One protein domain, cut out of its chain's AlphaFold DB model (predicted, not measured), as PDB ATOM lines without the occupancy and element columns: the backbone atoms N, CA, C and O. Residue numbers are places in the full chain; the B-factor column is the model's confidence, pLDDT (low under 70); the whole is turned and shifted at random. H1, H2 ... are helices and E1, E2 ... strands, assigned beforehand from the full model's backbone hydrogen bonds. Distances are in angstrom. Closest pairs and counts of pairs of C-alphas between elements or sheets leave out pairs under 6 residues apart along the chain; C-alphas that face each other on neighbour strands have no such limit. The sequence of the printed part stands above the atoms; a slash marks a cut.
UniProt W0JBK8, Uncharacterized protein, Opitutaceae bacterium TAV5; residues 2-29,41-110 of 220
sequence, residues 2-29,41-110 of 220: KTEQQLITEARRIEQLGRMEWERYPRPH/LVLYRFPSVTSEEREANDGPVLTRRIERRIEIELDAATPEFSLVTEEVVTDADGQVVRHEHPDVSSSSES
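This is residues 2 to 29 and 41 to 110 of the 220 residues of an uncharacterized protein of Opitutaceae bacterium TAV5 (UniProt W0JBK8). A long, strongly twisted ribbon of five antiparallel strands has helix H1 packed over E1 and E3 at one end; residues 2 to 9 stick out. The printed part has 98 residues, with elements in the order H1 E1 E2 E3 E4 E5. It is mixed, helices and strands, and loose, with a radius of gyration of the C-alphas of 17.5 A and spans of 55 by 39 by 20 A.

H1, residues 4 to 24, 30.2 A long, begins at C-alpha 4 (282.017, 343.326, 181.688). E1 is residues 41 to 45, E2 49 to 54, E3 61 to 73, 37.3 A long, E4 81 to 90, and E5 96 to 108, ending at C-alpha 108 (265.108, 348.784, 184.320).

H1, with every O i to N i+4 pair within hydrogen-bond range, is on the branched sheet; its closest C-alphas to E1 are Ile 14 and Leu 43, 6.1 A. E1 and E2 lie on one side of E3, E4 on the other side. E2 E3 E4 E5 form a meander of hairpins, each strand the antiparallel neighbour of the one before; N 51 and O 64, 2.9 A, N 65 and O 88, 2.8 A, and N 83 and O 106, 2.8 A, are within hydrogen-bond range.

Residues 30 to 40 are not printed; C-alphas 29 and 41 are 20.2 A apart. Of the links printed whole, none is long. Residues 28 to 29 and 55 to 58 have pLDDT under 70.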
ATOM      1  N   LYS A   2     285.627 350.280 182.341       84.81
ATOM      2  CA  LYS A   2     285.321 349.054 183.110       84.81
ATOM      3  C   LYS A   2     285.156 347.852 182.174       84.81
ATOM      4  O   LYS A   2     284.659 348.007 181.065       84.81
ATOM      5  N   THR A   3     285.544 346.662 182.629       84.06
ATOM      6  CA  THR A   3     285.246 345.405 181.921       84.06
ATOM      7  C   THR A   3     283.847 344.885 182.258       84.06
ATOM      8  O   THR A   3     283.249 345.300 183.255       84.06
ATOM      9  N   GLU A   4     283.327 343.949 181.461       85.31
ATOM     10  CA  GLU A   4     282.017 343.326 181.688       85.31
ATOM     11  C   GLU A   4     281.933 342.675 183.079       85.31
ATOM     12  O   GLU A   4     281.026 342.978 183.854       85.31
ATOM     13  N   GLN A   5     282.934 341.885 183.479       86.75
ATOM     14  CA  GLN A   5     282.974 341.273 184.809       86.75
ATOM     15  C   GLN A   5     282.967 342.305 185.955       86.75
ATOM     16  O   GLN A   5     282.372 342.069 187.018       86.75
ATOM     17  N   GLN A   6     283.621 343.457 185.763       90.50
ATOM     18  CA  GLN A   6     283.591 344.557 186.732       90.50
ATOM     19  C   GLN A   6     282.193 345.178 186.826       90.50
ATOM     20  O   GLN A   6     281.731 345.461 187.932       90.50
ATOM     21  N   LEU A   7     281.504 345.337 185.693       92.62
ATOM     22  CA  LEU A   7     280.122 345.815 185.649       92.62
ATOM     23  C   LEU A   7     279.160 344.832 186.318       92.62
ATOM     24  O   LEU A   7     278.372 345.255 187.156       92.62
ATOM     25  N   ILE A   8     279.276 343.526 186.058       93.38
ATOM     26  CA  ILE A   8     278.451 342.498 186.720       93.38
ATOM     27  C   ILE A   8     278.624 342.557 188.243       93.38
ATOM     28  O   ILE A   8     277.653 342.472 188.998       93.38
ATOM     29  N   THR A   9     279.867 342.692 188.710       94.69
ATOM     30  CA  THR A   9     280.173 342.734 190.147       94.69
ATOM     31  C   THR A   9     279.570 343.972 190.812       94.69
ATOM     32  O   THR A   9     278.953 343.859 191.872       94.69
ATOM     33  N   GLU A  10     279.708 345.140 190.188       96.94
ATOM     34  CA  GLU A  10     279.153 346.392 190.708       96.94
ATOM     35  C   GLU A  10     277.616 346.400 190.641       96.94
ATOM     36  O   GLU A  10     276.964 346.770 191.614       96.94
ATOM     37  N   ALA A  11     277.027 345.901 189.550       96.88
ATOM     38  CA  ALA A  11     275.578 345.798 189.384       96.88
ATOM     39  C   ALA A  11     274.933 344.954 190.485       96.88
ATOM     40  O   ALA A  11     273.956 345.381 191.092       96.88
ATOM     41  N   ARG A  12     275.525 343.801 190.825       97.44
ATOM     42  CA  ARG A  12     275.046 342.960 191.937       97.44
ATOM     43  C   ARG A  12     275.054 343.702 193.271       97.44
ATOM     44  O   ARG A  12     274.151 343.515 194.083       97.44
ATOM     45  N   ARG A  13     276.067 344.540 193.509       97.19
ATOM     46  CA  ARG A  13     276.161 345.353 194.727       97.19
ATOM     47  C   ARG A  13     275.062 346.416 194.770       97.19
ATOM     48  O   ARG A  13     274.432 346.579 195.813       97.19
ATOM     49  N   ILE A  14     274.843 347.114 193.657       97.38
ATOM     50  CA  ILE A  14     273.793 348.131 193.512       97.38
ATOM     51  C   ILE A  14     272.419 347.497 193.714       97.38
ATOM     52  O   ILE A  14     271.619 348.000 194.498       97.38
ATOM     53  N   GLU A  15     272.174 346.356 193.072       96.31
ATOM     54  CA  GLU A  15     270.907 345.643 193.163       96.31
ATOM     55  C   GLU A  15     270.615 345.180 194.593       96.31
ATOM     56  O   GLU A  15     269.516 345.389 195.106       96.31
ATOM     57  N   GLN A  16     271.612 344.602 195.269       96.25
ATOM     58  CA  GLN A  16     271.478 344.181 196.660       96.25
ATOM     59  C   GLN A  16     271.157 345.364 197.584       96.25
ATOM     60  O   GLN A  16     270.306 345.233 198.464       96.25
ATOM     61  N   LEU A  17     271.828 346.505 197.397       95.88
ATOM     62  CA  LEU A  17     271.581 347.712 198.185       95.88
ATOM     63  C   LEU A  17     270.171 348.260 197.932       95.88
ATOM     64  O   LEU A  17     269.438 348.488 198.890       95.88
ATOM     65  N   GLY A  18     269.781 348.410 196.664       93.88
ATOM     66  CA  GLY A  18     268.468 348.929 196.281       93.88
ATOM     67  C   GLY A  18     267.327 348.063 196.805       93.88
ATOM     68  O   GLY A  18     266.414 348.577 197.443       93.88
ATOM     69  N   ARG A  19     267.415 346.736 196.634       92.81
ATOM     70  CA  ARG A  19     266.405 345.802 197.163       92.81
ATOM     71  C   ARG A  19     266.313 345.861 198.686       92.81
ATOM     72  O   ARG A  19     265.212 345.907 199.218       92.81
ATOM     73  N   MET A  20     267.450 345.893 199.385       94.25
ATOM     74  CA  MET A  20     267.472 345.961 200.849       94.25
ATOM     75  C   MET A  20     266.805 347.239 201.376       94.25
ATOM     76  O   MET A  20     266.065 347.173 202.356       94.25
ATOM     77  N   GLU A  21     267.081 348.391 200.767       92.31
ATOM     78  CA  GLU A  21     266.495 349.665 201.196       92.31
ATOM     79  C   GLU A  21     265.009 349.757 200.823       92.31
ATOM     80  O   GLU A  21     264.196 350.124 201.666       92.31
ATOM     81  N   TRP A  22     264.627 349.292 199.632       90.62
ATOM     82  CA  TRP A  22     263.224 349.194 199.220       90.62
ATOM     83  C   TRP A  22     262.397 348.269 200.135       90.62
ATOM     84  O   TRP A  22     261.287 348.610 200.530       90.62
ATOM     85  N   GLU A  23     262.940 347.119 200.553       90.69
ATOM     86  CA  GLU A  23     262.268 346.204 201.495       90.69
ATOM     87  C   GLU A  23     262.116 346.789 202.907       90.69
ATOM     88  O   GLU A  23     261.183 346.434 203.633       90.69
ATOM     89  N   ARG A  24     263.040 347.663 203.322       90.12
ATOM     90  CA  ARG A  24     262.982 348.359 204.616       90.12
ATOM     91  C   ARG A  24     262.029 349.542 204.601       90.12
ATOM     92  O   ARG A  24     261.601 349.964 205.678       90.12
ATOM     93  N   TYR A  25     261.722 350.071 203.420       85.38
ATOM     94  CA  TYR A  25     260.927 351.271 203.291       85.38
ATOM     95  C   TYR A  25     259.471 351.012 203.715       85.38
ATOM     96  O   TYR A  25     258.811 350.103 203.196       85.38
ATOM     97  N   PRO A  26     258.944 351.763 204.698       79.06
ATOM     98  CA  PRO A  26     257.571 351.599 205.136       79.06
ATOM     99  C   PRO A  26     256.631 352.057 204.020       79.06
ATOM    100  O   PRO A  26     256.537 353.241 203.722       79.06
ATOM    101  N   ARG A  27     255.901 351.113 203.415       71.50
ATOM    102  CA  ARG A  27     254.939 351.452 202.362       71.50
ATOM    103  C   ARG A  27     253.848 352.368 202.926       71.50
ATOM    104  O   ARG A  27     253.229 351.984 203.930       71.50
ATOM    105  N   PRO A  28     253.582 353.529 202.306       62.34
ATOM    106  CA  PRO A  28     252.550 354.433 202.784       62.34
ATOM    107  C   PRO A  28     251.198 353.713 202.825       62.34
ATOM    108  O   PRO A  28     250.824 352.939 201.938       62.34
ATOM    109  N   HIS A  29     250.462 353.920 203.916       55.66
ATOM    110  CA  HIS A  29     249.104 353.408 204.037       55.66
ATOM    111  C   HIS A  29     248.218 354.235 203.088       55.66
ATOM    112  O   HIS A  29     248.321 355.460 203.122       55.66
ATOM    113  N   LEU A  41     266.320 357.235 196.361       93.81
ATOM    114  CA  LEU A  41     267.632 356.855 196.874       93.81
ATOM    115  C   LEU A  41     268.656 356.755 195.739       93.81
ATOM    116  O   LEU A  41     268.516 355.946 194.825       93.81
ATOM    117  N   VAL A  42     269.746 357.519 195.843       96.69
ATOM    118  CA  VAL A  42     270.897 357.406 194.933       96.69
ATOM    119  C   VAL A  42     271.774 356.227 195.352       96.69
ATOM    120  O   VAL A  42     272.392 356.249 196.417       96.69
ATOM    121  N   LEU A  43     271.876 355.216 194.493       97.50
ATOM    122  CA  LEU A  43     272.621 353.982 194.756       97.50
ATOM    123  C   LEU A  43     274.044 354.009 194.196       97.50
ATOM    124  O   LEU A  43     274.945 353.375 194.746       97.50
ATOM    125  N   TYR A  44     274.251 354.728 193.094       98.00
ATOM    126  CA  TYR A  44     275.539 354.793 192.414       98.00
ATOM    127  C   TYR A  44     275.717 356.135 191.711       98.00
ATOM    128  O   TYR A  44     274.760 356.697 191.187       98.00
ATOM    129  N   ARG A  45     276.954 356.639 191.667       97.75
ATOM    130  CA  ARG A  45     277.326 357.843 190.914       97.75
ATOM    131  C   ARG A  45     278.461 357.517 189.960       97.75
ATOM    132  O   ARG A  45     279.479 356.962 190.373       97.75
ATOM    133  N   PHE A  46     278.279 357.877 188.699       97.25
ATOM    134  CA  PHE A  46     279.336 357.791 187.703       97.25
ATOM    135  C   PHE A  46     280.336 358.938 187.898       97.25
ATOM    136  O   PHE A  46     279.989 359.969 188.485       97.25
ATOM    137  N   PRO A  47     281.584 358.786 187.420       95.62
ATOM    138  CA  PRO A  47     282.504 359.910 187.324       95.62
ATOM    139  C   PRO A  47     281.881 361.039 186.497       95.62
ATOM    140  O   PRO A  47     281.392 360.795 185.395       95.62
ATOM    141  N   SER A  48     281.909 362.269 187.014       94.69
ATOM    142  CA  SER A  48     281.445 363.429 186.254       94.69
ATOM    143  C   SER A  48     282.368 363.690 185.070       94.69
ATOM    144  O   SER A  48     283.592 363.644 185.225       94.69
ATOM    145  N   VAL A  49     281.788 364.010 183.918       95.12
ATOM    146  CA  VAL A  49     282.540 364.418 182.727       95.12
ATOM    147  C   VAL A  49     282.492 365.932 182.618       95.12
ATOM    148  O   VAL A  49     281.465 366.544 182.904       95.12
ATOM    149  N   THR A  50     283.617 366.547 182.270       93.81
ATOM    150  CA  THR A  50     283.730 368.001 182.159       93.81
ATOM    151  C   THR A  50     284.433 368.360 180.863       93.81
ATOM    152  O   THR A  50     285.489 367.802 180.567       93.81
ATOM    153  N   SER A  51     283.845 369.287 180.115       91.25
ATOM    154  CA  SER A  51     284.376 369.809 178.860       91.25
ATOM    155  C   SER A  51     284.302 371.326 178.838       91.25
ATOM    156  O   SER A  51     283.417 371.932 179.446       91.25
ATOM    157  N   GLU A  52     285.226 371.939 178.112       90.19
ATOM    158  CA  GLU A  52     285.135 373.353 177.775       90.19
ATOM    159  C   GLU A  52     284.286 373.503 176.510       90.19
ATOM    160  O   GLU A  52     284.475 372.777 175.535       90.19
ATOM    161  N   GLU A  53     283.337 374.431 176.534       84.75
ATOM    162  CA  GLU A  53     282.527 374.812 175.382       84.75
ATOM    163  C   GLU A  53     282.776 376.280 175.051       84.75
ATOM    164  O   GLU A  53     282.923 377.126 175.937       84.75
ATOM    165  N   ARG A  54     282.788 376.602 173.757       79.25
ATOM    166  CA  ARG A  54     282.859 377.983 173.278       79.25
ATOM    167  C   ARG A  54     281.601 378.297 172.487       79.25
ATOM    168  O   ARG A  54     281.368 377.701 171.443       79.25
ATOM    169  N   GLU A  55     280.813 379.265 172.952       65.62
ATOM    170  CA  GLU A  55     279.572 379.662 172.263       65.62
ATOM    171  C   GLU A  55     279.817 380.289 170.872       65.62
ATOM    172  O   GLU A  55     278.903 380.351 170.052       65.62
ATOM    173  N   ALA A  56     281.046 380.731 170.571       68.88
ATOM    174  CA  ALA A  56     281.503 381.179 169.252       68.88
ATOM    175  C   ALA A  56     283.036 381.340 169.242       68.88
ATOM    176  O   ALA A  56     283.675 381.273 170.293       68.88
ATOM    177  N   ASN A  57     283.623 381.671 168.080       65.12
ATOM    178  CA  ASN A  57     285.067 381.935 167.911       65.12
ATOM    179  C   ASN A  57     285.657 383.017 168.847       65.12
ATOM    180  O   ASN A  57     286.876 383.102 168.955       65.12
ATOM    181  N   ASP A  58     284.825 383.805 169.537       67.62
ATOM    182  CA  ASP A  58     285.247 384.833 170.504       67.62
ATOM    183  C   ASP A  58     284.318 384.910 171.739       67.62
ATOM    184  O   ASP A  58     284.248 385.922 172.435       67.62
ATOM    185  N   GLY A  59     283.534 383.852 171.983       73.75
ATOM    186  CA  GLY A  59     282.621 383.768 173.126       73.75
ATOM    187  C   GLY A  59     283.343 383.451 174.443       73.75
ATOM    188  O   GLY A  59     284.500 383.006 174.422       73.75
ATOM    189  N   PRO A  60     282.675 383.647 175.597       80.69
ATOM    190  CA  PRO A  60     283.207 383.187 176.872       80.69
ATOM    191  C   PRO A  60     283.443 381.673 176.826       80.69
ATOM    192  O   PRO A  60     282.688 380.933 176.191       80.69
ATOM    193  N   VAL A  61     284.508 381.222 177.491       87.44
ATOM    194  CA  VAL A  61     284.727 379.792 177.720       87.44
ATOM    195  C   VAL A  61     283.763 379.361 178.814       87.44
ATOM    196  O   VAL A  61     283.786 379.906 179.920       87.44
ATOM    197  N   LEU A  62     282.902 378.415 178.477       92.25
ATOM    198  CA  LEU A  62     281.957 377.796 179.387       92.25
ATOM    199  C   LEU A  62     282.486 376.426 179.793       92.25
ATOM    200  O   LEU A  62     283.160 375.748 179.024       92.25
ATOM    201  N   THR A  63     282.176 376.008 181.011       93.81
ATOM    202  CA  THR A  63     282.470 374.663 181.497       93.81
ATOM    203  C   THR A  63     281.174 373.876 181.532       93.81
ATOM    204  O   THR A  63     280.303 374.162 182.351       93.81
ATOM    205  N   ARG A  64     281.042 372.876 180.660       94.50
ATOM    206  CA  ARG A  64     279.943 371.912 180.692       94.50
ATOM    207  C   ARG A  64     280.327 370.738 181.579       94.50
ATOM    208  O   ARG A  64     281.401 370.159 181.427       94.50
ATOM    209  N   ARG A  65     279.442 370.373 182.502       95.38
ATOM    210  CA  ARG A  65     279.581 369.233 183.404       95.38
ATOM    211  C   ARG A  65     278.370 368.324 183.271       95.38
ATOM    212  O   ARG A  65     277.245 368.761 183.489       95.38
ATOM    213  N   ILE A  66     278.629 367.055 182.989       96.00
ATOM    214  CA  ILE A  66     277.615 366.004 182.938       96.00
ATOM    215  C   ILE A  66     277.800 365.105 184.155       96.00
ATOM    216  O   ILE A  66     278.892 364.583 184.406       96.00
ATOM    217  N   GLU A  67     276.724 364.906 184.904       96.31
ATOM    218  CA  GLU A  67     276.653 363.942 185.990       96.31
ATOM    219  C   GLU A  67     275.635 362.859 185.675       96.31
ATOM    220  O   GLU A  67     274.552 363.128 185.164       96.31
ATOM    221  N   ARG A  68     275.978 361.619 186.026       97.62
ATOM    222  CA  ARG A  68     275.059 360.487 185.941       97.62
ATOM    223  C   ARG A  68     275.010 359.737 187.251       97.62
ATOM    224  O   ARG A  68     276.024 359.594 187.949       97.62
ATOM    225  N   ARG A  69     273.834 359.221 187.578       98.12
ATOM    226  CA  ARG A  69     273.608 358.437 188.790       98.12
ATOM    227  C   ARG A  69     272.509 357.408 188.588       98.12
ATOM    228  O   ARG A  69     271.644 357.589 187.743       98.12
ATOM    229  N   ILE A  70     272.584 356.330 189.359       98.31
ATOM    230  CA  ILE A  70     271.541 355.308 189.418       98.31
ATOM    231  C   ILE A  70     270.731 355.556 190.675       98.31
ATOM    232  O   ILE A  70     271.294 355.639 191.774       98.31
ATOM    233  N   GLU A  71     269.427 355.661 190.497       97.12
ATOM    234  CA  GLU A  71     268.454 355.914 191.545       97.12
ATOM    235  C   GLU A  71     267.448 354.769 191.640       97.12
ATOM    236  O   GLU A  71     267.282 353.996 190.697       97.12
ATOM    237  N   ILE A  72     266.791 354.658 192.790       95.06
ATOM    238  CA  ILE A  72     265.612 353.819 192.995       95.06
ATOM    239  C   ILE A  72     264.537 354.645 193.698       95.06
ATOM    240  O   ILE A  72     264.837 355.401 194.627       95.06
ATOM    241  N   GLU A  73     263.297 354.478 193.258       92.19
ATOM    242  CA  GLU A  73     262.107 355.007 193.919       92.19
ATOM    243  C   GLU A  73     261.640 354.012 194.991       92.19
ATOM    244  O   GLU A  73     261.370 352.840 194.703       92.19
ATOM    245  N   LEU A  74     261.610 354.438 196.256       88.38
ATOM    246  CA  LEU A  74     261.371 353.535 197.387       88.38
ATOM    247  C   LEU A  74     259.885 353.215 197.615       88.38
ATOM    248  O   LEU A  74     259.561 352.166 198.175       88.38
ATOM    249  N   ASP A  75     258.982 354.077 197.162       85.12
ATOM    250  CA  ASP A  75     257.528 353.916 197.243       85.12
ATOM    251  C   ASP A  75     256.921 353.173 196.040       85.12
ATOM    252  O   ASP A  75     255.733 352.825 196.055       85.12
ATOM    253  N   ALA A  76     257.739 352.822 195.044       83.94
ATOM    254  CA  ALA A  76     257.321 352.034 193.895       83.94
ATOM    255  C   ALA A  76     256.840 350.619 194.284       83.94
ATOM    256  O   ALA A  76     257.325 349.977 195.224       83.94
ATOM    257  N   ALA A  77     255.890 350.083 193.508       85.44
ATOM    258  CA  ALA A  77     255.316 348.751 193.736       85.44
ATOM    259  C   ALA A  77     256.344 347.612 193.605       85.44
ATOM    260  O   ALA A  77     256.182 346.555 194.229       85.44
ATOM    261  N   THR A  78     257.389 347.840 192.812       86.94
ATOM    262  CA  THR A  78     258.535 346.963 192.562       86.94
ATOM    263  C   THR A  78     259.799 347.816 192.466       86.94
ATOM    264  O   THR A  78     259.706 348.955 192.016       86.94
ATOM    265  N   PRO A  79     260.973 347.293 192.860       88.44
ATOM    266  CA  PRO A  79     262.221 348.032 192.733       88.44
ATOM    267  C   PRO A  79     262.573 348.222 191.251       88.44
ATOM    268  O   PRO A  79     262.828 347.244 190.548       88.44
ATOM    269  N   GLU A  80     262.606 349.473 190.804       94.75
ATOM    270  CA  GLU A  80     263.045 349.868 189.465       94.75
ATOM    271  C   GLU A  80     264.242 350.812 189.587       94.75
ATOM    272  O   GLU A  80     264.221 351.785 190.344       94.75
ATOM    273  N   PHE A  81     265.316 350.496 188.868       96.94
ATOM    274  CA  PHE A  81     266.530 351.294 188.841       96.94
ATOM    275  C   PHE A  81     266.444 352.276 187.680       96.94
ATOM    276  O   PHE A  81     266.181 351.871 186.553       96.94
ATOM    277  N   SER A  82     266.704 353.552 187.948       97.50
ATOM    278  CA  SER A  82     266.670 354.619 186.947       97.50
ATOM    279  C   SER A  82     268.054 355.218 186.755       97.50
ATOM    280  O   SER A  82     268.719 355.575 187.729       97.50
ATOM    281  N   LEU A  83     268.497 355.342 185.505       98.38
ATOM    282  CA  LEU A  83     269.667 356.123 185.134       98.38
ATOM    283  C   LEU A  83     269.242 357.576 184.944       98.38
ATOM    284  O   LEU A  83     268.522 357.904 184.003       98.38
ATOM    285  N   VAL A  84     269.724 358.450 185.819       97.88
ATOM    286  CA  VAL A  84     269.430 359.882 185.772       97.88
ATOM    287  C   VAL A  84     270.660 360.647 185.315       97.88
ATOM    288  O   VAL A  84     271.748 360.475 185.878       97.88
ATOM    289  N   THR A  85     270.471 361.500 184.312       97.38
ATOM    290  CA  THR A  85     271.494 362.396 183.769       97.38
ATOM    291  C   THR A  85     271.156 363.835 184.128       97.38
ATOM    292  O   THR A  85     270.003 364.252 184.075       97.38
ATOM    293  N   GLU A  86     272.172 364.601 184.501       95.88
ATOM    294  CA  GLU A  86     272.055 366.018 184.811       95.88
ATOM    295  C   GLU A  86     273.210 366.777 184.161       95.88
ATOM    296  O   GLU A  86     274.374 366.383 184.284       95.88
ATOM    297  N   GLU A  87     272.881 367.866 183.471       95.81
ATOM    298  CA  GLU A  87     273.854 368.734 182.821       95.81
ATOM    299  C   GLU A  87     273.831 370.128 183.446       95.81
ATOM    300  O   GLU A  87     272.794 370.787 183.541       95.81
ATOM    301  N   VAL A  88     275.014 370.602 183.827       95.56
ATOM    302  CA  VAL A  88     275.227 371.957 184.328       95.56
ATOM    303  C   VAL A  88     276.315 372.617 183.501       95.56
ATOM    304  O   VAL A  88     277.393 372.054 183.318       95.56
ATOM    305  N   VAL A  89     276.058 373.835 183.041       95.19
ATOM    306  CA  VAL A  89     277.042 374.686 182.378       95.19
ATOM    307  C   VAL A  89     277.299 375.910 183.232       95.19
ATOM    308  O   VAL A  89     276.366 376.633 183.598       95.19
ATOM    309  N   THR A  90     278.571 376.153 183.525       95.19
ATOM    310  CA  THR A  90     279.026 377.305 184.298       95.19
ATOM    311  C   THR A  90     279.924 378.218 183.477       95.19
ATOM    312  O   THR A  90     280.615 377.768 182.564       95.19
ATOM    313  N   ASP A  91     279.940 379.502 183.818       93.31
ATOM    314  CA  ASP A  91     280.928 380.446 183.303       93.31
ATOM    315  C   ASP A  91     282.280 380.314 184.033       93.31
ATOM    316  O   ASP A  91     282.472 379.451 184.897       93.31
ATOM    317  N   ALA A  92     283.233 381.180 183.681       89.31
ATOM    318  CA  ALA A  92     284.567 381.214 184.280       89.31
ATOM    319  C   ALA A  92     284.568 381.574 185.782       89.31
ATOM    320  O   ALA A  92     285.509 381.217 186.491       89.31
ATOM    321  N   ASP A  93     283.521 382.246 186.269       91.25
ATOM    322  CA  ASP A  93     283.338 382.593 187.681       91.25
ATOM    323  C   ASP A  93     282.585 381.487 188.453       91.25
ATOM    324  O   ASP A  93     282.320 381.616 189.653       91.25
ATOM    325  N   GLY A  94     282.238 380.384 187.777       90.06
ATOM    326  CA  GLY A  94     281.494 379.260 188.335       90.06
ATOM    327  C   GLY A  94     279.998 379.532 188.507       90.06
ATOM    328  O   GLY A  94     279.323 378.765 189.197       90.06
ATOM    329  N   GLN A  95     279.465 380.608 187.921       93.12
ATOM    330  CA  GLN A  95     278.028 380.869 187.929       93.12
ATOM    331  C   GLN A  95     277.331 379.968 186.920       93.12
ATOM    332  O   GLN A  95     277.793 379.792 185.795       93.12
ATOM    333  N   VAL A  96     276.197 379.400 187.325       93.56
ATOM    334  CA  VAL A  96     275.384 378.540 186.465       93.56
ATOM    335  C   VAL A  96     274.720 379.390 185.386       93.56
ATOM    336  O   VAL A  96     273.920 380.274 185.688       93.56
ATOM    337  N   VAL A  97     275.045 379.095 184.130       93.69
ATOM    338  CA  VAL A  97     274.502 379.773 182.941       93.69
ATOM    339  C   VAL A  97     273.394 378.942 182.299       93.69
ATOM    340  O   VAL A  97     272.411 379.487 181.801       93.69
ATOM    341  N   ARG A  98     273.534 377.613 182.353       92.25
ATOM    342  CA  ARG A  98     272.526 376.640 181.920       92.25
ATOM    343  C   ARG A  98     272.501 375.488 182.917       92.25
ATOM    344  O   ARG A  98     273.546 374.980 183.306       92.25
ATOM    345  N   HIS A  99     271.309 375.081 183.329       94.12
ATOM    346  CA  HIS A  99     271.098 373.886 184.142       94.12
ATOM    347  C   HIS A  99     269.927 373.136 183.547       94.12
ATOM    348  O   HIS A  99     268.805 373.643 183.531       94.12
ATOM    349  N   GLU A 100     270.208 371.963 183.004       89.62
ATOM    350  CA  GLU A 100     269.172 371.061 182.539       89.62
ATOM    351  C   GLU A 100     268.652 370.275 183.737       89.62
ATOM    352  O   GLU A 100     269.427 369.743 184.537       89.62
ATOM    353  N   HIS A 101     267.328 370.246 183.890       85.94
ATOM    354  CA  HIS A 101     266.715 369.458 184.948       85.94
ATOM    355  C   HIS A 101     267.125 367.987 184.812       85.94
ATOM    356  O   HIS A 101     267.251 367.512 183.683       85.94
ATOM    357  N   PRO A 102     267.306 367.267 185.937       91.19
ATOM    358  CA  PRO A 102     267.620 365.848 185.889       91.19
ATOM    359  C   PRO A 102     266.592 365.096 185.041       91.19
ATOM    360  O   PRO A 102     265.390 365.198 185.295       91.19
ATOM    361  N   ASP A 103     267.080 364.354 184.053       93.69
ATOM    362  CA  ASP A 103     266.264 363.573 183.129       93.69
ATOM    363  C   ASP A 103     266.530 362.080 183.319       93.69
ATOM    364  O   ASP A 103     267.677 361.654 183.513       93.69
ATOM    365  N   VAL A 104     265.464 361.280 183.274       95.12
ATOM    366  CA  VAL A 104     265.564 359.820 183.351       95.12
ATOM    367  C   VAL A 104     265.911 359.310 181.961       95.12
ATOM    368  O   VAL A 104     265.050 359.176 181.095       95.12
ATOM    369  N   SER A 105     267.192 359.016 181.754       92.25
ATOM    370  CA  SER A 105     267.701 358.529 180.473       92.25
ATOM    371  C   SER A 105     267.216 357.110 180.173       92.25
ATOM    372  O   SER A 105     266.886 356.800 179.031       92.25
ATOM    373  N   SER A 106     267.140 356.258 181.197       95.50
ATOM    374  CA  SER A 106     266.587 354.906 181.093       95.50
ATOM    375  C   SER A 106     266.169 354.355 182.454       95.50
ATOM    376  O   SER A 106     266.597 354.852 183.499       95.50
ATOM    377  N   SER A 107     265.334 353.315 182.449       96.25
ATOM    378  CA  SER A 107     264.950 352.568 183.647       96.25
ATOM    379  C   SER A 107     264.894 351.063 183.371       96.25
ATOM    380  O   SER A 107     264.655 350.630 182.240       96.25
ATOM    381  N   SER A 108     265.181 350.249 184.389       96.19
ATOM    382  CA  SER A 108     265.108 348.784 184.320       96.19
ATOM    383  C   SER A 108     264.950 348.170 185.712       96.19
ATOM    384  O   SER A 108     265.456 348.686 186.707       96.19
ATOM    385  N   GLU A 109     264.318 346.999 185.794       94.44
ATOM    386  CA  GLU A 109     264.321 346.153 187.000       94.44
ATOM    387  C   GLU A 109     265.706 345.525 187.276       94.44
ATOM    388  O   GLU A 109     265.954 344.980 188.354       94.44
ATOM    389  N   SER A 110     266.616 345.590 186.299       94.94
ATOM    390  CA  SER A 110     267.992 345.104 186.373       94.94
ATOM    391  C   SER A 110     268.956 346.274 186.560       94.94
ATOM    392  O   SER A 110     269.147 347.099 185.665       94.94
TER     393      SER A 110